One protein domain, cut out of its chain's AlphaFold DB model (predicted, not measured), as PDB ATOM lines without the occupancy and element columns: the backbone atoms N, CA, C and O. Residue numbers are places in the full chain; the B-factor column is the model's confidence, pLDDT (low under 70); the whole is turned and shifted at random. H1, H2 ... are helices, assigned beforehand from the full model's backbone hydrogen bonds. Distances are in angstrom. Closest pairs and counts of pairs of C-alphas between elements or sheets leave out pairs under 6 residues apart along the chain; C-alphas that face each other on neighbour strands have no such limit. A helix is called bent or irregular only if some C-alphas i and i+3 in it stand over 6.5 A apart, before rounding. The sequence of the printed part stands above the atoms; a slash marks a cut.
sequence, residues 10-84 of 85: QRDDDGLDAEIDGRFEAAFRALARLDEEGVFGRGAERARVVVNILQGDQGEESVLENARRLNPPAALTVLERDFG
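Overview. This is residues 10 to 84 of the 85 residues of the protein "DUF4303 domain-containing protein" of Actinomadura sp. BRA 177 (UniProt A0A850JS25). One long helix, H1, makes the longest side of a flat, loose model, and a small helical hairpin of H2 and H3 stands over its later part, with H2 nearer to H1. The beginning of H1 sticks out free at residues 13 to 18, and a long link without a named element turns at the far end and doubles back to H2. The printed part has 75 residues with three named helices, in the order H1, H2, H3, and no named strand; the class is all helix. The whole is loose, with a radius of gyration of the C-alphas of 14.2 A, and spans 46 by 31 by 14 A.

Arrangement. Start with H1, residues 13 to 37, and go on to H2, residues 60 to 70: they touch, with residues 28 to 32 of H1 alone, and their closest C-alphas, those of Ala 32 and Leu 70, are 6.2 A apart. They run the same way at a steep tilt of 48 degrees. Next comes H3, residues 73 to 82, which forms a helical hairpin with H2; the two touch, run opposite ways at a shallow tilt of 14 degrees, and their closest C-alphas, those of Leu 64 and Glu 80, are 7.1 A apart. H1 and H3 are apart. In H1 every O i to N i+4 pair is within hydrogen-bond range; in H2 it is 6 of 7 and in H3 3 of 6.

Along the chain. Find C-alpha 13 at (62.261, -3.989, 8.510); from there H1 runs 36.2 A to C-alpha 37. H2 begins at C-alpha 60, (43.459, 12.341, 10.044), and is 15.7 A long. H3 is 14.8 A long and ends at C-alpha 82, (34.889, 17.017, 8.186); it is irregular, with C-alphas 75 and 78 7.3 A apart.

Size, cuts and confidence. Look to Asp 12 and Ala 44 for the two C-alphas farthest apart, 45.8 A. The link from H1 to H2 is long, with 22 residues, and that from H2 to H3 is tight, with 2. The printed part has no cut. Its mean pLDDT is 93.3, and residue 84 alone is under 70.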
ATOM      1  N   GLN A  10      57.678 -10.968   4.885       83.38
ATOM      2  CA  GLN A  10      58.838 -11.850   5.023       83.38
ATOM      3  C   GLN A  10      60.180 -11.121   4.846       83.38
ATOM      4  O   GLN A  10      61.226 -11.768   4.903       83.38
ATOM      5  N   ARG A  11      60.168  -9.806   4.585       81.25
ATOM      6  CA  ARG A  11      61.381  -8.981   4.493       81.25
ATOM      7  C   ARG A  11      61.856  -8.539   5.878       81.25
ATOM      8  O   ARG A  11      61.117  -8.642   6.853       81.25
ATOM      9  N   ASP A  12      63.102  -8.083   5.944       88.12
ATOM     10  CA  ASP A  12      63.579  -7.299   7.082       88.12
ATOM     11  C   ASP A  12      62.860  -5.943   7.140       88.12
ATOM     12  O   ASP A  12      62.184  -5.554   6.186       88.12
ATOM     13  N   ASP A  13      62.990  -5.240   8.264       84.19
ATOM     14  CA  ASP A  13      62.261  -3.989   8.510       84.19
ATOM     15  C   ASP A  13      62.543  -2.947   7.409       84.19
ATOM     16  O   ASP A  13      61.610  -2.433   6.793       84.19
ATOM     17  N   ASP A  14      63.816  -2.738   7.050       85.62
ATOM     18  CA  ASP A  14      64.213  -1.825   5.966       85.62
ATOM     19  C   ASP A  14      63.607  -2.237   4.607       85.62
ATOM     20  O   ASP A  14      63.180  -1.396   3.806       85.62
ATOM     21  N   GLY A  15      63.564  -3.540   4.315       84.75
ATOM     22  CA  GLY A  15      62.985  -4.072   3.087       84.75
ATOM     23  C   GLY A  15      61.457  -4.023   3.060       84.75
ATOM     24  O   GLY A  15      60.870  -3.926   1.975       84.75
ATOM     25  N   LEU A  16      60.807  -4.097   4.220       86.06
ATOM     26  CA  LEU A  16      59.366  -3.933   4.372       86.06
ATOM     27  C   LEU A  16      58.969  -2.474   4.127       86.06
ATOM     28  O   LEU A  16      58.101  -2.232   3.283       86.06
ATOM     29  N   ASP A  17      59.650  -1.528   4.773       86.62
ATOM     30  CA  ASP A  17      59.409  -0.088   4.616       86.62
ATOM     31  C   ASP A  17      59.584   0.344   3.155       86.62
ATOM     32  O   ASP A  17      58.689   0.950   2.561       86.62
ATOM     33  N   ALA A  18      60.678  -0.076   2.512       88.12
ATOM     34  CA  ALA A  18      60.927   0.236   1.106       88.12
ATOM     35  C   ALA A  18      59.853  -0.335   0.155       88.12
ATOM     36  O   ALA A  18      59.516   0.286  -0.860       88.12
ATOM     37  N   GLU A  19      59.308  -1.522   0.445       89.00
ATOM     38  CA  GLU A  19      58.230  -2.107  -0.362       89.00
ATOM     39  C   GLU A  19      56.896  -1.387  -0.128       89.00
ATOM     40  O   GLU A  19      56.147  -1.185  -1.091       89.00
ATOM     41  N   ILE A  20      56.599  -0.984   1.111       86.94
ATOM     42  CA  ILE A  20      55.417  -0.178   1.437       86.94
ATOM     43  C   ILE A  20      55.493   1.152   0.682       86.94
ATOM     44  O   ILE A  20      54.611   1.432  -0.137       86.94
ATOM     45  N   ASP A  21      56.579   1.906   0.842       89.19
ATOM     46  CA  ASP A  21      56.789   3.191   0.171       89.19
ATOM     47  C   ASP A  21      56.699   3.065  -1.352       89.19
ATOM     48  O   ASP A  21      56.010   3.841  -2.024       89.19
ATOM     49  N   GLY A  22      57.333   2.032  -1.914       91.19
ATOM     50  CA  GLY A  22      57.295   1.761  -3.346       91.19
ATOM     51  C   GLY A  22      55.881   1.497  -3.875       91.19
ATOM     52  O   GLY A  22      55.540   1.938  -4.977       91.19
ATOM     53  N   ARG A  23      55.035   0.800  -3.106       89.75
ATOM     54  CA  ARG A  23      53.626   0.559  -3.465       89.75
ATOM     55  C   ARG A  23      52.793   1.829  -3.370       89.75
ATOM     56  O   ARG A  23      52.004   2.086  -4.281       89.75
ATOM     57  N   PHE A  24      52.985   2.622  -2.317       92.12
ATOM     58  CA  PHE A  24      52.289   3.896  -2.149       92.12
ATOM     59  C   PHE A  24      52.617   4.857  -3.282       92.12
ATOM     60  O   PHE A  24      51.714   5.368  -3.941       92.12
ATOM     61  N   GLU A  25      53.899   5.044  -3.582       95.06
ATOM     62  CA  GLU A  25      54.334   5.936  -4.652       95.06
ATOM     63  C   GLU A  25      53.822   5.477  -6.027       95.06
ATOM     64  O   GLU A  25      53.385   6.295  -6.841       95.06
ATOM     65  N   ALA A  26      53.794   4.165  -6.288       95.44
ATOM     66  CA  ALA A  26      53.198   3.628  -7.508       95.44
ATOM     67  C   ALA A  26      51.690   3.926  -7.599       95.44
ATOM     68  O   ALA A  26      51.208   4.309  -8.668       95.44
ATOM     69  N   ALA A  27      50.953   3.787  -6.494       96.44
ATOM     70  CA  ALA A  27      49.529   4.103  -6.437       96.44
ATOM     71  C   ALA A  27      49.268   5.603  -6.644       96.44
ATOM     72  O   ALA A  27      48.413   5.955  -7.458       96.44
ATOM     73  N   PHE A  28      50.044   6.485  -6.003       97.69
ATOM     74  CA  PHE A  28      49.952   7.934  -6.214       97.69
ATOM     75  C   PHE A  28      50.144   8.306  -7.683       97.69
ATOM     76  O   PHE A  28      49.321   9.023  -8.251       97.69
ATOM     77  N   ARG A  29      51.187   7.774  -8.330       97.88
ATOM     78  CA  ARG A  29      51.451   8.029  -9.756       97.88
ATOM     79  C   ARG A  29      50.344   7.509 -10.658       97.88
ATOM     80  O   ARG A  29      49.971   8.185 -11.614       97.88
ATOM     81  N   ALA A  30      49.830   6.315 -10.374       98.19
ATOM     82  CA  ALA A  30      48.743   5.736 -11.150       98.19
ATOM     83  C   ALA A  30      47.475   6.596 -11.050       98.19
ATOM     84  O   ALA A  30      46.892   6.934 -12.075       98.19
ATOM     85  N   LEU A  31      47.083   6.998  -9.840       98.44
ATOM     86  CA  LEU A  31      45.905   7.838  -9.622       98.44
ATOM     87  C   LEU A  31      46.076   9.231 -10.237       98.44
ATOM     88  O   LEU A  31      45.163   9.701 -10.907       98.44
ATOM     89  N   ALA A  32      47.248   9.856 -10.098       97.81
ATOM     90  CA  ALA A  32      47.538  11.131 -10.752       97.81
ATOM     91  C   ALA A  32      47.399  11.032 -12.280       97.81
ATOM     92  O   ALA A  32      46.754  11.868 -12.906       97.81
ATOM     93  N   ARG A  33      47.921   9.957 -12.884       98.31
ATOM     94  CA  ARG A  33      47.779   9.717 -14.323       98.31
ATOM     95  C   ARG A  33      46.320   9.523 -14.744       98.31
ATOM     96  O   ARG A  33      45.907  10.064 -15.764       98.31
ATOM     97  N   LEU A  34      45.534   8.767 -13.976       98.50
ATOM     98  CA  LEU A  34      44.103   8.600 -14.256       98.50
ATOM     99  C   LEU A  34      43.360   9.943 -14.173       98.50
ATOM    100  O   LEU A  34      42.438  10.185 -14.952       98.50
ATOM    101  N   ASP A  35      43.784  10.836 -13.276       98.00
ATOM    102  CA  ASP A  35      43.236  12.187 -13.193       98.00
ATOM    103  C   ASP A  35      43.549  13.024 -14.442       98.00
ATOM    104  O   ASP A  35      42.655  13.625 -15.036       98.00
ATOM    105  N   GLU A  36      44.798  12.989 -14.917       97.25
ATOM    106  CA  GLU A  36      45.212  13.638 -16.171       97.25
ATOM    107  C   GLU A  36      44.426  13.110 -17.388       97.25
ATOM    108  O   GLU A  36      44.008  13.872 -18.269       97.25
ATOM    109  N   GLU A  37      44.166  11.801 -17.414       98.19
ATOM    110  CA  GLU A  37      43.343  11.136 -18.430       98.19
ATOM    111  C   GLU A  37      41.849  11.529 -18.320       98.19
ATOM    112  O   GLU A  37      41.087  11.387 -19.284       98.19
ATOM    113  N   GLY A  38      41.440  12.149 -17.207       97.88
ATOM    114  CA  GLY A  38      40.094  12.669 -16.954       97.88
ATOM    115  C   GLY A  38      39.129  11.636 -16.379       97.88
ATOM    116  O   GLY A  38      37.916  11.814 -16.486       97.88
ATOM    117  N   VAL A  39      39.646  10.555 -15.792       98.44
ATOM    118  CA  VAL A  39      38.843   9.458 -15.227       98.44
ATOM    119  C   VAL A  39      37.959   9.938 -14.078       98.44
ATOM    120  O   VAL A  39      36.834   9.468 -13.932       98.44
ATOM    121  N   PHE A  40      38.426  10.911 -13.293       98.12
ATOM    122  CA  PHE A  40      37.672  11.499 -12.179       98.12
ATOM    123  C   PHE A  40      36.845  12.728 -12.593       98.12
ATOM    124  O   PHE A  40      36.419  13.511 -11.741       98.12
ATOM    125  N   GLY A  41      36.622  12.905 -13.897       97.81
ATOM    126  CA  GLY A  41      35.887  14.024 -14.475       97.81
ATOM    127  C   GLY A  41      36.774  15.196 -14.887       97.81
ATOM    128  O   GLY A  41      38.000  15.168 -14.767       97.81
ATOM    129  N   ARG A  42      36.152  16.269 -15.393       96.62
ATOM    130  CA  ARG A  42      36.849  17.513 -15.783       96.62
ATOM    131  C   ARG A  42      36.173  18.753 -15.197       96.62
ATOM    132  O   ARG A  42      34.955  18.801 -15.028       96.62
ATOM    133  N   GLY A  43      36.966  19.783 -14.893       95.75
ATOM    134  CA  GLY A  43      36.465  21.067 -14.390       95.75
ATOM    135  C   GLY A  43      35.600  20.916 -13.134       95.75
ATOM    136  O   GLY A  43      36.053  20.403 -12.115       95.75
ATOM    137  N   ALA A  44      34.342  21.356 -13.211       96.19
ATOM    138  CA  ALA A  44      33.414  21.322 -12.080       96.19
ATOM    139  C   ALA A  44      33.037  19.902 -11.624       96.19
ATOM    140  O   ALA A  44      32.708  19.716 -10.457       96.19
ATOM    141  N   GLU A  45      33.076  18.911 -12.519       96.94
ATOM    142  CA  GLU A  45      32.867  17.507 -12.151       96.94
ATOM    143  C   GLU A  45      34.031  17.009 -11.291       96.94
ATOM    144  O   GLU A  45      33.818  16.493 -10.197       96.94
ATOM    145  N   ARG A  46      35.265  17.285 -11.732       97.12
ATOM    146  CA  ARG A  46      36.481  16.900 -11.013       97.12
ATOM    147  C   ARG A  46      36.557  17.499  -9.610       97.12
ATOM    148  O   ARG A  46      37.010  16.840  -8.676       97.12
ATOM    149  N   ALA A  47      36.079  18.732  -9.456       96.44
ATOM    150  CA  ALA A  47      36.028  19.432  -8.174       96.44
ATOM    151  C   ALA A  47      35.049  18.811  -7.156       96.44
ATOM    152  O   ALA A  47      35.018  19.251  -6.013       96.44
ATOM    153  N   ARG A  48      34.237  17.818  -7.546       95.94
ATOM    154  CA  ARG A  48      33.285  17.121  -6.659       95.94
ATOM    155  C   ARG A  48      33.757  15.734  -6.231       95.94
ATOM    156  O   ARG A  48      33.058  15.074  -5.468       95.94
ATOM    157  N   VAL A  49      34.902  15.282  -6.737       97.19
ATOM    158  CA  VAL A  49      35.456  13.956  -6.457       97.19
ATOM    159  C   VAL A  49      36.686  14.110  -5.579       97.19
ATOM    160  O   VAL A  49      37.593  14.872  -5.905       97.19
ATOM    161  N   VAL A  50      36.739  13.350  -4.491       97.88
ATOM    162  CA  VAL A  50      37.942  13.195  -3.673       97.88
ATOM    163  C   VAL A  50      38.504  11.806  -3.924       97.88
ATOM    164  O   VAL A  50      37.822  10.805  -3.715       97.88
ATOM    165  N   VAL A  51      39.754  11.751  -4.365       98.06
ATOM    166  CA  VAL A  51      40.521  10.513  -4.510       98.06
ATOM    167  C   VAL A  51      41.499  10.421  -3.349       98.06
ATOM    168  O   VAL A  51      42.226  11.374  -3.088       98.06
ATOM    169  N   ASN A  52      41.538   9.296  -2.644       96.56
ATOM    170  CA  ASN A  52      42.450   9.137  -1.517       96.56
ATOM    171  C   ASN A  52      43.033   7.723  -1.457       96.56
ATOM    172  O   ASN A  52      42.457   6.784  -2.010       96.56
ATOM    173  N   ILE A  53      44.163   7.587  -0.768       95.50
ATOM    174  CA  ILE A  53      44.743   6.301  -0.391       95.50
ATOM    175  C   ILE A  53      44.693   6.227   1.133       95.50
ATOM    176  O   ILE A  53      45.270   7.070   1.820       95.50
ATOM    177  N   LEU A  54      43.974   5.227   1.637       93.25
ATOM    178  CA  LEU A  54      43.785   4.999   3.064       93.25
ATOM    179  C   LEU A  54      44.611   3.793   3.504       93.25
ATOM    180  O   LEU A  54      44.583   2.740   2.862       93.25
ATOM    181  N   GLN A  55      45.338   3.966   4.598       87.62
ATOM    182  CA  GLN A  55      46.005   2.915   5.358       87.62
ATOM    183  C   GLN A  55      45.136   2.517   6.557       87.62
ATOM    184  O   GLN A  55      44.074   3.096   6.772       87.62
ATOM    185  N   GLY A  56      45.575   1.502   7.306       84.50
ATOM    186  CA  GLY A  56      44.858   0.985   8.471       84.50
ATOM    187  C   GLY A  56      44.701   2.031   9.576       84.50
ATOM    188  O   GLY A  56      43.745   2.797   9.593       84.50
ATOM    189  N   ASP A  57      45.633   2.062  10.517       86.88
ATOM    190  CA  ASP A  57      45.679   2.995  11.646       86.88
ATOM    191  C   ASP A  57      46.188   4.392  11.244       86.88
ATOM    192  O   ASP A  57      47.011   5.010  11.917       86.88
ATOM    193  N   GLN A  58      45.675   4.910  10.126       91.00
ATOM    194  CA  GLN A  58      46.055   6.211   9.594       91.00
ATOM    195  C   GLN A  58      45.390   7.346  10.386       91.00
ATOM    196  O   GLN A  58      44.168   7.385  10.526       91.00
ATOM    197  N   GLY A  59      46.191   8.302  10.860       92.94
ATOM    198  CA  GLY A  59      45.684   9.534  11.468       92.94
ATOM    199  C   GLY A  59      45.076  10.496  10.440       92.94
ATOM    200  O   GLY A  59      45.442  10.479   9.264       92.94
ATOM    201  N   GLU A  60      44.182  11.377  10.893       93.94
ATOM    202  CA  GLU A  60      43.459  12.341  10.044       93.94
ATOM    203  C   GLU A  60      44.396  13.259   9.250       93.94
ATOM    204  O   GLU A  60      44.185  13.482   8.058       93.94
ATOM    205  N   GLU A  61      45.486  13.730   9.865       92.94
ATOM    206  CA  GLU A  61      46.494  14.547   9.180       92.94
ATOM    207  C   GLU A  61      47.106  13.802   7.986       92.94
ATOM    208  O   GLU A  61      47.153  14.339   6.881       92.94
ATOM    209  N   SER A  62      47.455  12.524   8.158       93.50
ATOM    210  CA  SER A  62      47.982  11.690   7.074       93.50
ATOM    211  C   SER A  62      46.927  11.423   5.985       93.50
ATOM    212  O   SER A  62      47.240  11.412   4.792       93.50
ATOM    213  N   VAL A  63      45.642  11.288   6.353       95.00
ATOM    214  CA  VAL A  63      44.526  11.225   5.383       95.00
ATOM    215  C   VAL A  63      44.444  12.498   4.546       95.00
ATOM    216  O   VAL A  63      44.273  12.415   3.323       95.00
ATOM    217  N   LEU A  64      44.585  13.662   5.178       95.69
ATOM    218  CA  LEU A  64      44.561  14.954   4.502       95.69
ATOM    219  C   LEU A  64      45.795  15.172   3.622       95.69
ATOM    220  O   LEU A  64      45.661  15.673   2.505       95.69
ATOM    221  N   GLU A  65      46.983  14.773   4.067       95.25
ATOM    222  CA  GLU A  65      48.210  14.837   3.266       95.25
ATOM    223  C   GLU A  65      48.098  14.007   1.984       95.25
ATOM    224  O   GLU A  65      48.372  14.514   0.890       95.25
ATOM    225  N   ASN A  66      47.608  12.767   2.087       96.31
ATOM    226  CA  ASN A  66      47.368  11.917   0.922       96.31
ATOM    227  C   ASN A  66      46.342  12.547  -0.031       96.31
ATOM    228  O   ASN A  66      46.566  12.593  -1.245       96.31
ATOM    229  N   ALA A  67      45.248  13.099   0.503       96.88
ATOM    230  CA  ALA A  67      44.226  13.763  -0.301       96.88
ATOM    231  C   ALA A  67      44.776  15.000  -1.032       96.88
ATOM    232  O   ALA A  67      44.489  15.191  -2.217       96.88
ATOM    233  N   ARG A  68      45.603  15.819  -0.372       97.06
ATOM    234  CA  ARG A  68      46.224  17.016  -0.971       97.06
ATOM    235  C   ARG A  68      47.156  16.687  -2.129       97.06
ATOM    236  O   ARG A  68      47.221  17.453  -3.086       97.06
ATOM    237  N   ARG A  69      47.838  15.541  -2.085       97.06
ATOM    238  CA  ARG A  69      48.703  15.081  -3.185       97.06
ATOM    239  C   ARG A  69      47.928  14.705  -4.452       97.06
ATOM    240  O   ARG A  69      48.506  14.737  -5.533       97.06
ATOM    241  N   LEU A  70      46.657  14.320  -4.325       97.69
ATOM    242  CA  LEU A  70      45.877  13.702  -5.405       97.69
ATOM    243  C   LEU A  70      44.762  14.577  -5.969       97.69
ATOM    244  O   LEU A  70      44.162  14.206  -6.975       97.69
ATOM    245  N   ASN A  71      44.424  15.688  -5.316       98.06
ATOM    246  CA  ASN A  71      43.220  16.441  -5.650       98.06
ATOM    247  C   ASN A  71      43.480  17.934  -5.814       98.06
ATOM    248  O   ASN A  71      44.303  18.506  -5.098       98.06
ATOM    249  N   PRO A  72      42.721  18.608  -6.697       96.19
ATOM    250  CA  PRO A  72      42.694  20.058  -6.709       96.19
ATOM    251  C   PRO A  72      42.123  20.584  -5.380       96.19
ATOM    252  O   PRO A  72      41.186  19.981  -4.846       96.19
ATOM    253  N   PRO A  73      42.581  21.751  -4.884       95.50
ATOM    254  CA  PRO A  73      42.136  22.299  -3.598       95.50
ATOM    255  C   PRO A  73      40.613  22.412  -3.454       95.50
ATOM    256  O   PRO A  73      40.060  22.139  -2.397       95.50
ATOM    257  N   ALA A  74      39.909  22.743  -4.543       94.94
ATOM    258  CA  ALA A  74      38.454  22.887  -4.532       94.94
ATOM    259  C   ALA A  74      37.716  21.603  -4.104       94.94
ATOM    260  O   ALA A  74      36.675  21.697  -3.453       94.94
ATOM    261  N   ALA A  75      38.266  20.423  -4.418       96.56
ATOM    262  CA  ALA A  75      37.673  19.141  -4.040       96.56
ATOM    263  C   ALA A  75      37.840  18.816  -2.547       96.56
ATOM    264  O   ALA A  75      37.087  18.009  -2.011       96.56
ATOM    265  N   LEU A  76      38.795  19.453  -1.865       96.44
ATOM    266  CA  LEU A  76      39.157  19.132  -0.483       96.44
ATOM    267  C   LEU A  76      38.323  19.880   0.554       96.44
ATOM    268  O   LEU A  76      38.261  19.435   1.691       96.44
ATOM    269  N   THR A  77      37.628  20.950   0.159       93.50
ATOM    270  CA  THR A  77      36.856  21.825   1.061       93.50
ATOM    271  C   THR A  77      35.974  21.062   2.056       93.50
ATOM    272  O   THR A  77      35.909  21.414   3.228       93.50
ATOM    273  N   VAL A  78      35.267  20.027   1.588       90.56
ATOM    274  CA  VAL A  78      34.372  19.227   2.439       90.56
ATOM    275  C   VAL A  78      35.175  18.302   3.348       90.56
ATOM    276  O   VAL A  78      34.918  18.268   4.543       90.56
ATOM    277  N   LEU A  79      36.178  17.614   2.799       92.88
ATOM    278  CA  LEU A  79      37.016  16.684   3.553       92.88
ATOM    279  C   LEU A  79      37.786  17.387   4.681       92.88
ATOM    280  O   LEU A  79      37.838  16.887   5.795       92.88
ATOM    281  N   GLU A  80      38.367  18.555   4.401       93.31
ATOM    282  CA  GLU A  80      39.107  19.347   5.388       93.31
ATOM    283  C   GLU A  80      38.204  19.887   6.495       93.31
ATOM    284  O   GLU A  80      38.645  19.988   7.635       93.31
ATOM    285  N   ARG A  81      36.942  20.204   6.184       92.19
ATOM    286  CA  ARG A  81      35.955  20.568   7.202       92.19
ATOM    287  C   ARG A  81      35.596  19.366   8.073       92.19
ATOM    288  O   ARG A  81      35.543  19.510   9.283       92.19
ATOM    289  N   ASP A  82      35.356  18.207   7.468       89.75
ATOM    290  CA  ASP A  82      34.889  17.017   8.186       89.75
ATOM    291  C   ASP A  82      35.970  16.428   9.124       89.75
ATOM    292  O   ASP A  82      35.627  15.764  10.096       89.75
ATOM    293  N   PHE A  83      37.258  16.704   8.870       86.62
ATOM    294  CA  PHE A  83      38.381  16.405   9.780       86.62
ATOM    295  C   PHE A  83      38.819  17.599  10.648       86.62
ATOM    296  O   PHE A  83      39.784  17.504  11.398       86.62
ATOM    297  N   GLY A  84      38.178  18.758  10.495       68.56
ATOM    298  CA  GLY A  84      38.571  20.020  11.126       68.56
ATOM    299  C   GLY A  84      37.707  20.439  12.316       68.56
ATOM    300  O   GLY A  84      37.793  21.606  12.709       68.56
TER     301      GLY A  84